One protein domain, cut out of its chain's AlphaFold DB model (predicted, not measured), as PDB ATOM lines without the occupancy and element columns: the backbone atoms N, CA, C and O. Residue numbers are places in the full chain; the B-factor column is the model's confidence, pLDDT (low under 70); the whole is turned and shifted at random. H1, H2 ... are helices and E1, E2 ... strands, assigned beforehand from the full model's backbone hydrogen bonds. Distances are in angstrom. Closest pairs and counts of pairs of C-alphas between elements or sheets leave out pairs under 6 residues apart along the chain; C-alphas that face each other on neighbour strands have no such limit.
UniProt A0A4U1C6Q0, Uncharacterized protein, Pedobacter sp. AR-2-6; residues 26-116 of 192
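This is residues 26 to 116 of the 192 residues of an uncharacterized protein of Pedobacter sp. AR-2-6 (UniProt A0A4U1C6Q0). What does the model look like? It is an elongated two-layer body in which helix H1 runs along one face of a small sheet of E1, E5 and E2, and beyond one end of that sheet E2 and E5 join, at sharp bends, a two-stranded hairpin of E3 and E4. The long stretch of residues 26 to 53, with no named element, and the short helix H2 lie towards the hairpin's end. What is it built of? The printed part has 91 residues, with five named strands and two named helices in the order E1 E2 E3 E4 E5 H1 H2; the sheet of order E1, E5, E2 is mixed, that of E3 and E4 antiparallel. The class is mixed, helices and strands, with under half of the residues in named elements; the whole is compact, with a radius of gyration of the C-alphas of 13.6 A and spans of 41 by 26 by 21 A.

Which strands are neighbours first? Edge strand E1, residues 54 to 59, is parallel to inner strand E5, residues 85 to 90, at 22 degrees, with N 57 and O 87 2.8 A apart, within hydrogen-bond range. Edge strand E2, residues 65 to 67, is antiparallel to E5 at 148 degrees, with N 86 and O 67 2.8 A apart, also within range. What follows E2? It runs on into E3, residues 70 to 73, at 71 degrees. E3 and E4, residues 80 to 83, are a hairpin at 149 degrees, with N 81 and O 72 within range at 2.9 A; E4 runs on into E5 at 67 degrees. Where are the helices? H1, residues 98 to 108, is on the sheet of E1, E5 and E2 at a height of 8.8 A and runs along the strands, at 13 degrees to E5 on the local plane; its closest C-alphas to E5 are those of Glu 103 and Val 87, 6.4 A apart. H2, residues 113 to 116, is not on that sheet; its closest C-alphas to E4 are those of Asp 113 and Leu 80, 6.7 A apart. Every O i to N i+4 pair of H1 is within hydrogen-bond range, and H2 is too short for such a pair.

Where do the strands lie? E1 begins at C-alpha 54 (150.912, 154.365, 105.472) and is 16.0 A long; E2 is 6.8 A, E3 10.3 A, E4 9.8 A and E5 16.5 A. Where do the helices lie? H1 is 15.2 A long, and H2, 5.3 A, ends at C-alpha 116 (132.602, 160.063, 108.485).

How far does it reach? The two C-alphas farthest apart, those of Lys 76 and Arg 92, are 41.7 A apart. Are there cuts or long links? The printed part has no cut, and no link between named elements is long. Where is confidence low? Residues 68 to 69 are under 70; the mean pLDDT of the printed part is 86.6.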
ATOM      1  N   ILE A  26     139.812 162.066  94.534       96.25
ATOM      2  CA  ILE A  26     140.882 161.826  95.499       96.25
ATOM      3  C   ILE A  26     140.918 163.022  96.454       96.25
ATOM      4  O   ILE A  26     140.706 164.159  96.026       96.25
ATOM      5  N   ARG A  27     141.159 162.765  97.740       94.12
ATOM      6  CA  ARG A  27     141.266 163.788  98.779       94.12
ATOM      7  C   ARG A  27     142.275 164.872  98.415       94.12
ATOM      8  O   ARG A  27     143.361 164.595  97.915       94.12
ATOM      9  N   ASP A  28     141.917 166.111  98.714       93.00
ATOM     10  CA  ASP A  28     142.731 167.301  98.444       93.00
ATOM     11  C   ASP A  28     143.971 167.420  99.345       93.00
ATOM     12  O   ASP A  28     144.892 168.162  99.017       93.00
ATOM     13  N   THR A  29     144.043 166.633 100.421       90.69
ATOM     14  CA  THR A  29     145.232 166.478 101.272       90.69
ATOM     15  C   THR A  29     146.281 165.519 100.682       90.69
ATOM     16  O   THR A  29     147.393 165.398 101.202       90.69
ATOM     17  N   TRP A  30     145.966 164.829  99.577       92.06
ATOM     18  CA  TRP A  30     146.892 163.932  98.885       92.06
ATOM     19  C   TRP A  30     147.599 164.635  97.724       92.06
ATOM     20  O   TRP A  30     147.021 164.897  96.673       92.06
ATOM     21  N   THR A  31     148.901 164.855  97.884       89.69
ATOM     22  CA  THR A  31     149.784 165.468  96.874       89.69
ATOM     23  C   THR A  31     150.594 164.430  96.083       89.69
ATOM     24  O   THR A  31     151.517 164.774  95.346       89.69
ATOM     25  N   GLY A  32     150.248 163.145  96.214       90.25
ATOM     26  CA  GLY A  32     151.002 162.022  95.657       90.25
ATOM     27  C   GLY A  32     151.930 161.358  96.677       90.25
ATOM     28  O   GLY A  32     152.256 161.921  97.724       90.25
ATOM     29  N   PHE A  33     152.383 160.146  96.345       87.69
ATOM     30  CA  PHE A  33     153.242 159.341  97.223       87.69
ATOM     31  C   PHE A  33     154.569 160.036  97.568       87.69
ATOM     32  O   PHE A  33     155.019 159.963  98.701       87.69
ATOM     33  N   GLU A  34     155.152 160.740  96.593       86.94
ATOM     34  CA  GLU A  34     156.389 161.528  96.745       86.94
ATOM     35  C   GLU A  34     156.122 162.996  97.116       86.94
ATOM     36  O   GLU A  34     157.050 163.796  97.200       86.94
ATOM     37  N   GLY A  35     154.848 163.381  97.235       86.44
ATOM     38  CA  GLY A  35     154.455 164.733  97.607       86.44
ATOM     39  C   GLY A  35     154.510 164.942  99.116       86.44
ATOM     40  O   GLY A  35     154.647 163.991  99.887       86.44
ATOM     41  N   GLU A  36     154.351 166.197  99.533       87.75
ATOM     42  CA  GLU A  36     154.294 166.579 100.943       87.75
ATOM     43  C   GLU A  36     153.252 165.752 101.710       87.75
ATOM     44  O   GLU A  36     152.087 165.643 101.302       87.75
ATOM     45  N   ASN A  37     153.676 165.157 102.826       87.38
ATOM     46  CA  ASN A  37     152.755 164.497 103.729       87.38
ATOM     47  C   ASN A  37     152.008 165.538 104.558       87.38
ATOM     48  O   ASN A  37     152.627 166.245 105.331       87.38
ATOM     49  N   LEU A  38     150.694 165.646 104.375       86.88
ATOM     50  CA  LEU A  38     149.845 166.517 105.193       86.88
ATOM     51  C   LEU A  38     149.224 165.755 106.381       86.88
ATOM     52  O   LEU A  38     148.661 166.364 107.288       86.88
ATOM     53  N   ASP A  39     149.342 164.422 106.394       85.19
ATOM     54  CA  ASP A  39     148.730 163.544 107.398       85.19
ATOM     55  C   ASP A  39     149.549 163.389 108.690       85.19
ATOM     56  O   ASP A  39     149.104 162.722 109.622       85.19
ATOM     57  N   ASP A  40     150.762 163.937 108.750       86.31
ATOM     58  CA  ASP A  40     151.665 163.820 109.900       86.31
ATOM     59  C   ASP A  40     151.741 165.085 110.757       86.31
ATOM     60  O   ASP A  40     152.444 165.083 111.765       86.31
ATOM     61  N   ALA A  41     151.004 166.142 110.409       85.31
ATOM     62  CA  ALA A  41     151.053 167.406 111.136       85.31
ATOM     63  C   ALA A  41     150.795 167.228 112.641       85.31
ATOM     64  O   ALA A  41     151.513 167.804 113.455       85.31
ATOM     65  N   MET A  42     149.828 166.391 113.039       81.25
ATOM     66  CA  MET A  42     149.596 166.102 114.463       81.25
ATOM     67  C   MET A  42     150.755 165.333 115.111       81.25
ATOM     68  O   MET A  42     151.179 165.692 116.210       81.25
ATOM     69  N   ALA A  43     151.326 164.353 114.407       78.62
ATOM     70  CA  ALA A  43     152.485 163.578 114.857       78.62
ATOM     71  C   ALA A  43     153.751 164.437 115.022       78.62
ATOM     72  O   ALA A  43     154.660 164.096 115.781       78.62
ATOM     73  N   ASN A  44     153.825 165.538 114.273       80.25
ATOM     74  CA  ASN A  44     155.024 166.339 114.069       80.25
ATOM     75  C   ASN A  44     154.842 167.791 114.557       80.25
ATOM     76  O   ASN A  44     155.324 168.751 113.952       80.25
ATOM     77  N   ASN A  45     154.142 167.970 115.685       79.19
ATOM     78  CA  ASN A  45     153.974 169.260 116.375       79.19
ATOM     79  C   ASN A  45     153.451 170.392 115.469       79.19
ATOM     80  O   ASN A  45     153.947 171.518 115.511       79.19
ATOM     81  N   GLY A  46     152.475 170.083 114.618       78.31
ATOM     82  CA  GLY A  46     151.855 171.014 113.676       78.31
ATOM     83  C   GLY A  46     152.588 171.177 112.342       78.31
ATOM     84  O   GLY A  46     152.141 171.977 111.524       78.31
ATOM     85  N   HIS A  47     153.683 170.448 112.099       81.81
ATOM     86  CA  HIS A  47     154.456 170.550 110.858       81.81
ATOM     87  C   HIS A  47     154.169 169.385 109.914       81.81
ATOM     88  O   HIS A  47     154.296 168.225 110.288       81.81
ATOM     89  N   SER A  48     153.857 169.700 108.664       85.44
ATOM     90  CA  SER A  48     153.715 168.716 107.591       85.44
ATOM     91  C   SER A  48     155.062 168.402 106.928       85.44
ATOM     92  O   SER A  48     156.019 169.173 107.036       85.44
ATOM     93  N   GLY A  49     155.128 167.288 106.198       79.75
ATOM     94  CA  GLY A  49     156.224 166.986 105.270       79.75
ATOM     95  C   GLY A  49     157.185 165.881 105.708       79.75
ATOM     96  O   GLY A  49     158.194 165.655 105.038       79.75
ATOM     97  N   GLY A  50     156.888 165.169 106.792       80.56
ATOM     98  CA  GLY A  50     157.577 163.938 107.159       80.56
ATOM     99  C   GLY A  50     157.231 162.758 106.237       80.56
ATOM    100  O   GLY A  50     156.483 162.892 105.262       80.56
ATOM    101  N   PRO A  51     157.785 161.562 106.507       77.81
ATOM    102  CA  PRO A  51     157.526 160.383 105.689       77.81
ATOM    103  C   PRO A  51     156.046 159.983 105.739       77.81
ATOM    104  O   PRO A  51     155.377 160.141 106.760       77.81
ATOM    105  N   ARG A  52     155.532 159.414 104.642       80.50
ATOM    106  CA  ARG A  52     154.159 158.895 104.586       80.50
ATOM    107  C   ARG A  52     153.981 157.761 105.595       80.50
ATOM    108  O   ARG A  52     154.568 156.690 105.455       80.50
ATOM    109  N   LEU A  53     153.110 157.971 106.577       76.44
ATOM    110  CA  LEU A  53     152.772 156.973 107.593       76.44
ATOM    111  C   LEU A  53     151.618 156.078 107.113       76.44
ATOM    112  O   LEU A  53     150.560 156.032 107.731       76.44
ATOM    113  N   PHE A  54     151.821 155.394 105.983       86.00
ATOM    114  CA  PHE A  54     150.912 154.365 105.472       86.00
ATOM    115  C   PHE A  54     151.607 153.002 105.504       86.00
ATOM    116  O   PHE A  54     152.718 152.862 104.977       86.00
ATOM    117  N   ASP A  55     150.965 151.984 106.077       88.31
ATOM    118  CA  ASP A  55     151.503 150.620 106.058       88.31
ATOM    119  C   ASP A  55     150.444 149.549 105.786       88.31
ATOM    120  O   ASP A  55     149.272 149.706 106.117       88.31
ATOM    121  N   VAL A  56     150.880 148.435 105.195       88.00
ATOM    122  CA  VAL A  56     150.059 147.240 104.973       88.00
ATOM    123  C   VAL A  56     150.674 146.107 105.773       88.00
ATOM    124  O   VAL A  56     151.764 145.646 105.436       88.00
ATOM    125  N   ILE A  57     149.989 145.654 106.820       90.00
ATOM    126  CA  ILE A  57     150.492 144.661 107.771       90.00
ATOM    127  C   ILE A  57     149.710 143.351 107.681       90.00
ATOM    128  O   ILE A  57     148.482 143.335 107.623       90.00
ATOM    129  N   VAL A  58     150.424 142.224 107.708       85.94
ATOM    130  CA  VAL A  58     149.801 140.894 107.807       85.94
ATOM    131  C   VAL A  58     149.577 140.516 109.272       85.94
ATOM    132  O   VAL A  58     150.521 140.531 110.060       85.94
ATOM    133  N   THR A  59     148.344 140.143 109.609       87.06
ATOM    134  CA  THR A  59     147.904 139.668 110.937       87.06
ATOM    135  C   THR A  59     147.551 138.176 110.881       87.06
ATOM    136  O   THR A  59     147.279 137.663 109.800       87.06
ATOM    137  N   GLU A  60     147.580 137.441 112.000       84.69
ATOM    138  CA  GLU A  60     147.319 135.985 111.974       84.69
ATOM    139  C   GLU A  60     145.839 135.660 111.692       84.69
ATOM    140  O   GLU A  60     145.545 134.881 110.783       84.69
ATOM    141  N   GLU A  61     144.901 136.312 112.383       75.75
ATOM    142  CA  GLU A  61     143.460 136.046 112.270       75.75
ATOM    143  C   GLU A  61     142.632 137.335 112.140       75.75
ATOM    144  O   GLU A  61     143.097 138.432 112.447       75.75
ATOM    145  N   GLY A  62     141.382 137.194 111.682       74.50
ATOM    146  CA  GLY A  62     140.407 138.285 111.588       74.50
ATOM    147  C   GLY A  62     139.940 138.621 110.167       74.50
ATOM    148  O   GLY A  62     139.992 137.800 109.238       74.50
ATOM    149  N   LYS A  63     139.418 139.843 110.022       75.00
ATOM    150  CA  LYS A  63     139.021 140.468 108.751       75.00
ATOM    151  C   LYS A  63     140.063 141.513 108.351       75.00
ATOM    152  O   LYS A  63     140.794 142.004 109.212       75.00
ATOM    153  N   ALA A  64     140.130 141.829 107.056       74.62
ATOM    154  CA  ALA A  64     140.862 143.016 106.639       74.62
ATOM    155  C   ALA A  64     140.230 144.240 107.319       74.62
ATOM    156  O   ALA A  64     139.011 144.277 107.492       74.62
ATOM    157  N   LYS A  65     141.061 145.153 107.817       78.94
ATOM    158  CA  LYS A  65     140.594 146.343 108.529       78.94
ATOM    159  C   LYS A  65     141.610 147.460 108.447       78.94
ATOM    160  O   LYS A  65     142.811 147.211 108.324       78.94
ATOM    161  N   VAL A  66     141.130 148.672 108.650       77.75
ATOM    162  CA  VAL A  66     141.964 149.856 108.812       77.75
ATOM    163  C   VAL A  66     142.083 150.229 110.282       77.75
ATOM    164  O   VAL A  66     141.142 150.095 111.064       77.75
ATOM    165  N   SER A  67     143.257 150.720 110.659       72.44
ATOM    166  CA  SER A  67     143.447 151.498 111.879       72.44
ATOM    167  C   SER A  67     144.251 152.749 111.552       72.44
ATOM    168  O   SER A  67     145.342 152.625 111.001       72.44
ATOM    169  N   GLY A  68     143.742 153.924 111.904       64.12
ATOM    170  CA  GLY A  68     144.524 155.158 112.003       64.12
ATOM    171  C   GLY A  68     144.710 155.527 113.471       64.12
ATOM    172  O   GLY A  68     143.949 155.064 114.322       64.12
ATOM    173  N   TYR A  69     145.719 156.339 113.776       64.75
ATOM    174  CA  TYR A  69     145.865 156.902 115.118       64.75
ATOM    175  C   TYR A  69     144.804 157.980 115.360       64.75
ATOM    176  O   TYR A  69     144.103 157.948 116.368       64.75
ATOM    177  N   GLN A  70     144.629 158.875 114.386       78.75
ATOM    178  CA  GLN A  70     143.680 159.975 114.468       78.75
ATOM    179  C   GLN A  70     143.230 160.426 113.070       78.75
ATOM    180  O   GLN A  70     144.003 160.381 112.112       78.75
ATOM    181  N   LYS A  71     141.971 160.866 112.962       85.38
ATOM    182  CA  LYS A  71     141.442 161.620 111.816       85.38
ATOM    183  C   LYS A  71     141.252 163.077 112.235       85.38
ATOM    184  O   LYS A  71     140.796 163.321 113.354       85.38
ATOM    185  N   TYR A  72     141.597 164.039 111.385       86.50
ATOM    186  CA  TYR A  72     141.448 165.461 111.714       86.50
ATOM    187  C   TYR A  72     141.292 166.341 110.463       86.50
ATOM    188  O   TYR A  72     141.820 165.997 109.403       86.50
ATOM    189  N   PRO A  73     140.558 167.466 110.553       87.31
ATOM    190  CA  PRO A  73     140.503 168.448 109.478       87.31
ATOM    191  C   PRO A  73     141.808 169.250 109.405       87.31
ATOM    192  O   PRO A  73     142.456 169.489 110.423       87.31
ATOM    193  N   ILE A  74     142.165 169.708 108.207       86.19
ATOM    194  CA  ILE A  74     143.277 170.643 107.994       86.19
ATOM    195  C   ILE A  74     142.713 171.936 107.423       86.19
ATOM    196  O   ILE A  74     141.958 171.917 106.449       86.19
ATOM    197  N   ASP A  75     143.115 173.068 107.998       84.81
ATOM    198  CA  ASP A  75     142.727 174.388 107.507       84.81
ATOM    199  C   ASP A  75     142.996 174.530 106.004       84.81
ATOM    200  O   ASP A  75     144.087 174.234 105.518       84.81
ATOM    201  N   LYS A  76     142.006 175.066 105.277       88.94
ATOM    202  CA  LYS A  76     141.997 175.268 103.810       88.94
ATOM    203  C   LYS A  76     141.814 174.000 102.969       88.94
ATOM    204  O   LYS A  76     141.674 174.129 101.753       88.94
ATOM    205  N   PHE A  77     141.739 172.823 103.583       91.62
ATOM    206  CA  PHE A  77     141.403 171.570 102.910       91.62
ATOM    207  C   PHE A  77     140.003 171.117 103.308       91.62
ATOM    208  O   PHE A  77     139.507 171.422 104.391       91.62
ATOM    209  N   LYS A  78     139.331 170.417 102.397       91.62
ATOM    210  CA  LYS A  78     137.984 169.889 102.624       91.62
ATOM    211  C   LYS A  78     138.009 168.438 103.090       91.62
ATOM    212  O   LYS A  78     137.040 167.990 103.692       91.62
ATOM    213  N   SER A  79     139.068 167.694 102.775       92.75
ATOM    214  CA  SER A  79     139.193 166.299 103.196       92.75
ATOM    215  C   SER A  79     139.795 166.184 104.587       92.75
ATOM    216  O   SER A  79     140.636 166.993 104.981       92.75
ATOM    217  N   LEU A  80     139.444 165.108 105.282       90.00
ATOM    218  CA  LEU A  80     140.163 164.686 106.475       90.00
ATOM    219  C   LEU A  80     141.585 164.209 106.137       90.00
ATOM    220  O   LEU A  80     141.844 163.597 105.091       90.00
ATOM    221  N   ALA A  81     142.504 164.474 107.058       88.00
ATOM    222  CA  ALA A  81     143.793 163.811 107.145       88.00
ATOM    223  C   ALA A  81     143.709 162.582 108.053       88.00
ATOM    224  O   ALA A  81     142.898 162.541 108.983       88.00
ATOM    225  N   TYR A  82     144.558 161.592 107.778       86.00
ATOM    226  CA  TYR A  82     144.598 160.331 108.516       86.00
ATOM    227  C   TYR A  82     146.011 160.016 108.997       86.00
ATOM    228  O   TYR A  82     146.855 159.541 108.234       86.00
ATOM    229  N   GLU A  83     146.252 160.214 110.286       82.94
ATOM    230  CA  GLU A  83     147.546 159.932 110.887       82.94
ATOM    231  C   GLU A  83     147.771 158.420 111.023       82.94
ATOM    232  O   GLU A  83     146.946 157.696 111.591       82.94
ATOM    233  N   ASN A  84     148.932 157.949 110.555       82.75
ATOM    234  CA  ASN A  84     149.404 156.572 110.739       82.75
ATOM    235  C   ASN A  84     148.406 155.506 110.256       82.75
ATOM    236  O   ASN A  84     148.051 154.581 110.992       82.75
ATOM    237  N   TYR A  85     147.932 155.660 109.020       87.00
ATOM    238  CA  TYR A  85     146.948 154.777 108.411       87.00
ATOM    239  C   TYR A  85     147.538 153.391 108.127       87.00
ATOM    240  O   TYR A  85     148.471 153.226 107.340       87.00
ATOM    241  N   LYS A  86     146.973 152.358 108.749       89.88
ATOM    242  CA  LYS A  86     147.427 150.974 108.606       89.88
ATOM    243  C   LYS A  86     146.318 150.104 108.060       89.88
ATOM    244  O   LYS A  86     145.264 149.977 108.677       89.88
ATOM    245  N   VAL A  87     146.611 149.429 106.960       90.69
ATOM    246  CA  VAL A  87     145.784 148.368 106.394       90.69
ATOM    247  C   VAL A  87     146.249 147.040 106.976       90.69
ATOM    248  O   VAL A  87     147.359 146.587 106.718       90.69
ATOM    249  N   SER A  88     145.408 146.399 107.774       89.94
ATOM    250  CA  SER A  88     145.662 145.062 108.304       89.94
ATOM    251  C   SER A  88     144.992 144.025 107.417       89.94
ATOM    252  O   SER A  88     143.788 144.109 107.195       89.94
ATOM    253  N   VAL A  89     145.734 143.021 106.955       88.56
ATOM    254  CA  VAL A  89     145.201 141.894 106.176       88.56
ATOM    255  C   VAL A  89     145.474 140.591 106.927       88.56
ATOM    256  O   VAL A  89     146.611 140.356 107.337       88.56
ATOM    257  N   PRO A  90     144.478 139.720 107.141       87.38
ATOM    258  CA  PRO A  90     144.715 138.429 107.774       87.38
ATOM    259  C   PRO A  90     145.525 137.518 106.842       87.38
ATOM    260  O   PRO A  90     145.352 137.542 105.623       87.38
ATOM    261  N   LYS A  91     146.371 136.658 107.404       88.50
ATOM    262  CA  LYS A  91     147.292 135.763 106.683       88.50
ATOM    263  C   LYS A  91     146.594 134.885 105.649       88.50
ATOM    264  O   LYS A  91     147.098 134.703 104.547       88.50
ATOM    265  N   ARG A  92     145.377 134.420 105.949       87.69
ATOM    266  CA  ARG A  92     144.548 133.660 104.996       87.69
ATOM    267  C   ARG A  92     144.204 134.442 103.719       87.69
ATOM    268  O   ARG A  92     143.920 133.819 102.709       87.69
ATOM    269  N   LEU A  93     144.221 135.778 103.760       87.69
ATOM    270  CA  LEU A  93     143.956 136.675 102.629       87.69
ATOM    271  C   LEU A  93     145.227 137.361 102.109       87.69
ATOM    272  O   LEU A  93     145.141 138.139 101.169       87.69
ATOM    273  N   SER A  94     146.414 137.093 102.672       86.56
ATOM    274  CA  SER A  94     147.637 137.836 102.322       86.56
ATOM    275  C   SER A  94     148.132 137.597 100.892       86.56
ATOM    276  O   SER A  94     149.031 138.294 100.433       86.56
ATOM    277  N   HIS A  95     147.589 136.587 100.213       87.00
ATOM    278  CA  HIS A  95     147.858 136.296  98.807       87.00
ATOM    279  C   HIS A  95     146.949 137.086  97.847       87.00
ATOM    280  O   HIS A  95     147.173 137.040  96.643       87.00
ATOM    281  N   LEU A  96     145.938 137.793  98.367       90.00
ATOM    282  CA  LEU A  96     144.996 138.607  97.604       90.00
ATOM    283  C   LEU A  96     145.336 140.086  97.789       90.00
ATOM    284  O   LEU A  96     145.516 140.553  98.916       90.00
ATOM    285  N   THR A  97     145.384 140.842  96.695       94.12
ATOM    286  CA  THR A  97     145.690 142.280  96.745       94.12
ATOM    287  C   THR A  97     144.420 143.119  96.778       94.12
ATOM    288  O   THR A  97     144.413 144.198  97.369       94.12
ATOM    289  N   HIS A  98     143.315 142.633  96.209       94.50
ATOM    290  CA  HIS A  98     142.067 143.395  96.160       94.50
ATOM    291  C   HIS A  98     141.512 143.868  97.524       94.50
ATOM    292  O   HIS A  98     140.933 144.956  97.540       94.50
ATOM    293  N   PRO A  99     141.702 143.184  98.677       93.81
ATOM    294  CA  PRO A  99     141.284 143.751  99.962       93.81
ATOM    295  C   PRO A  99     142.138 144.967 100.339       93.81
ATOM    296  O   PRO A  99     141.623 145.958 100.836       93.81
ATOM    297  N   VAL A 100     143.440 144.943 100.031       95.50
ATOM    298  CA  VAL A 100     144.330 146.097 100.231       95.50
ATOM    299  C   VAL A 100     143.908 147.261  99.338       95.50
ATOM    300  O   VAL A 100     143.937 148.408  99.778       95.50
ATOM    301  N   ILE A 101     143.484 146.980  98.101       97.00
ATOM    302  CA  ILE A 101     142.950 147.994  97.181       97.00
ATOM    303  C   ILE A 101     141.738 148.691  97.795       97.00
ATOM    304  O   ILE A 101     141.729 149.916  97.824       97.00
ATOM    305  N   HIS A 102     140.768 147.936  98.323       96.44
ATOM    306  CA  HIS A 102     139.586 148.489  98.994       96.44
ATOM    307  C   HIS A 102     139.985 149.473 100.107       96.44
ATOM    308  O   HIS A 102     139.605 150.641 100.078       96.44
ATOM    309  N   GLU A 103     140.848 149.041 101.025       94.81
ATOM    310  CA  GLU A 103     141.255 149.866 102.169       94.81
ATOM    311  C   GLU A 103     142.133 151.066 101.777       94.81
ATOM    312  O   GLU A 103     142.144 152.095 102.454       94.81
ATOM    313  N   THR A 104     142.868 150.957 100.669       95.50
ATOM    314  CA  THR A 104     143.655 152.071 100.119       95.50
ATOM    315  C   THR A 104     142.756 153.111  99.451       95.50
ATOM    316  O   THR A 104     143.088 154.295  99.449       95.50
ATOM    317  N   VAL A 105     141.609 152.702  98.897       96.75
ATOM    318  CA  VAL A 105     140.615 153.650  98.373       96.75
ATOM    319  C   VAL A 105     140.035 154.471  99.515       96.75
ATOM    320  O   VAL A 105     140.039 155.691  99.395       96.75
ATOM    321  N   HIS A 106     139.659 153.848 100.638       94.00
ATOM    322  CA  HIS A 106     139.208 154.571 101.840       94.00
ATOM    323  C   HIS A 106     140.202 155.644 102.287       94.00
ATOM    324  O   HIS A 106     139.817 156.780 102.558       94.00
ATOM    325  N   PHE A 107     141.501 155.330 102.261       93.12
ATOM    326  CA  PHE A 107     142.543 156.308 102.568       93.12
ATOM    327  C   PHE A 107     142.586 157.473 101.573       93.12
ATOM    328  O   PHE A 107     142.800 158.611 101.976       93.12
ATOM    329  N   LEU A 108     142.442 157.209 100.270       95.31
ATOM    330  CA  LEU A 108     142.554 158.230  99.223       95.31
ATOM    331  C   LEU A 108     141.259 159.002  98.965       95.31
ATOM    332  O   LEU A 108     141.300 160.021  98.277       95.31
ATOM    333  N   GLN A 109     140.116 158.534  99.449       93.75
ATOM    334  CA  GLN A 109     138.824 159.144  99.172       93.75
ATOM    335  C   GLN A 109     138.688 160.534  99.771       93.75
ATOM    336  O   GLN A 109     139.069 160.803 100.910       93.75
ATOM    337  N   HIS A 110     138.054 161.413  98.998       93.94
ATOM    338  CA  HIS A 110     137.570 162.681  99.513       93.94
ATOM    339  C   HIS A 110     136.383 162.462 100.467       93.94
ATOM    340  O   HIS A 110     135.229 162.406 100.020       93.94
ATOM    341  N   ASN A 111     136.699 162.359 101.759       91.94
ATOM    342  CA  ASN A 111     135.748 162.283 102.865       91.94
ATOM    343  C   ASN A 111     135.859 163.534 103.738       91.94
ATOM    344  O   ASN A 111     136.962 163.959 104.093       91.94
ATOM    345  N   THR A 112     134.706 164.099 104.089       91.00
ATOM    346  CA  THR A 112     134.588 165.177 105.075       91.00
ATOM    347  C   THR A 112     134.291 164.592 106.459       91.00
ATOM    348  O   THR A 112     133.890 163.434 106.581       91.00
ATOM    349  N   ASP A 113     134.428 165.412 107.495       87.00
ATOM    350  CA  ASP A 113     133.952 165.135 108.856       87.00
ATOM    351  C   ASP A 113     132.493 164.646 108.887       87.00
ATOM    352  O   ASP A 113     132.214 163.564 109.397       87.00
ATOM    353  N   ILE A 114     131.585 165.370 108.226       88.50
ATOM    354  CA  ILE A 114     130.154 165.034 108.152       88.50
ATOM    355  C   ILE A 114     129.931 163.649 107.532       88.50
ATOM    356  O   ILE A 114     129.044 162.914 107.962       88.50
ATOM    357  N   MET A 115     130.697 163.285 106.498       88.12
ATOM    358  CA  MET A 115     130.563 161.971 105.865       88.12
ATOM    359  C   MET A 115     130.995 160.845 106.805       88.12
ATOM    360  O   MET A 115     130.359 159.792 106.818       88.12
ATOM    361  N   ASP A 116     132.064 161.063 107.566       85.06
ATOM    362  CA  ASP A 116     132.602 160.063 108.485       85.06
ATOM    363  C   ASP A 116     131.718 159.893 109.732       85.06
ATOM    364  O   ASP A 116     131.519 158.778 110.206       85.06
TER     365      ASP A 116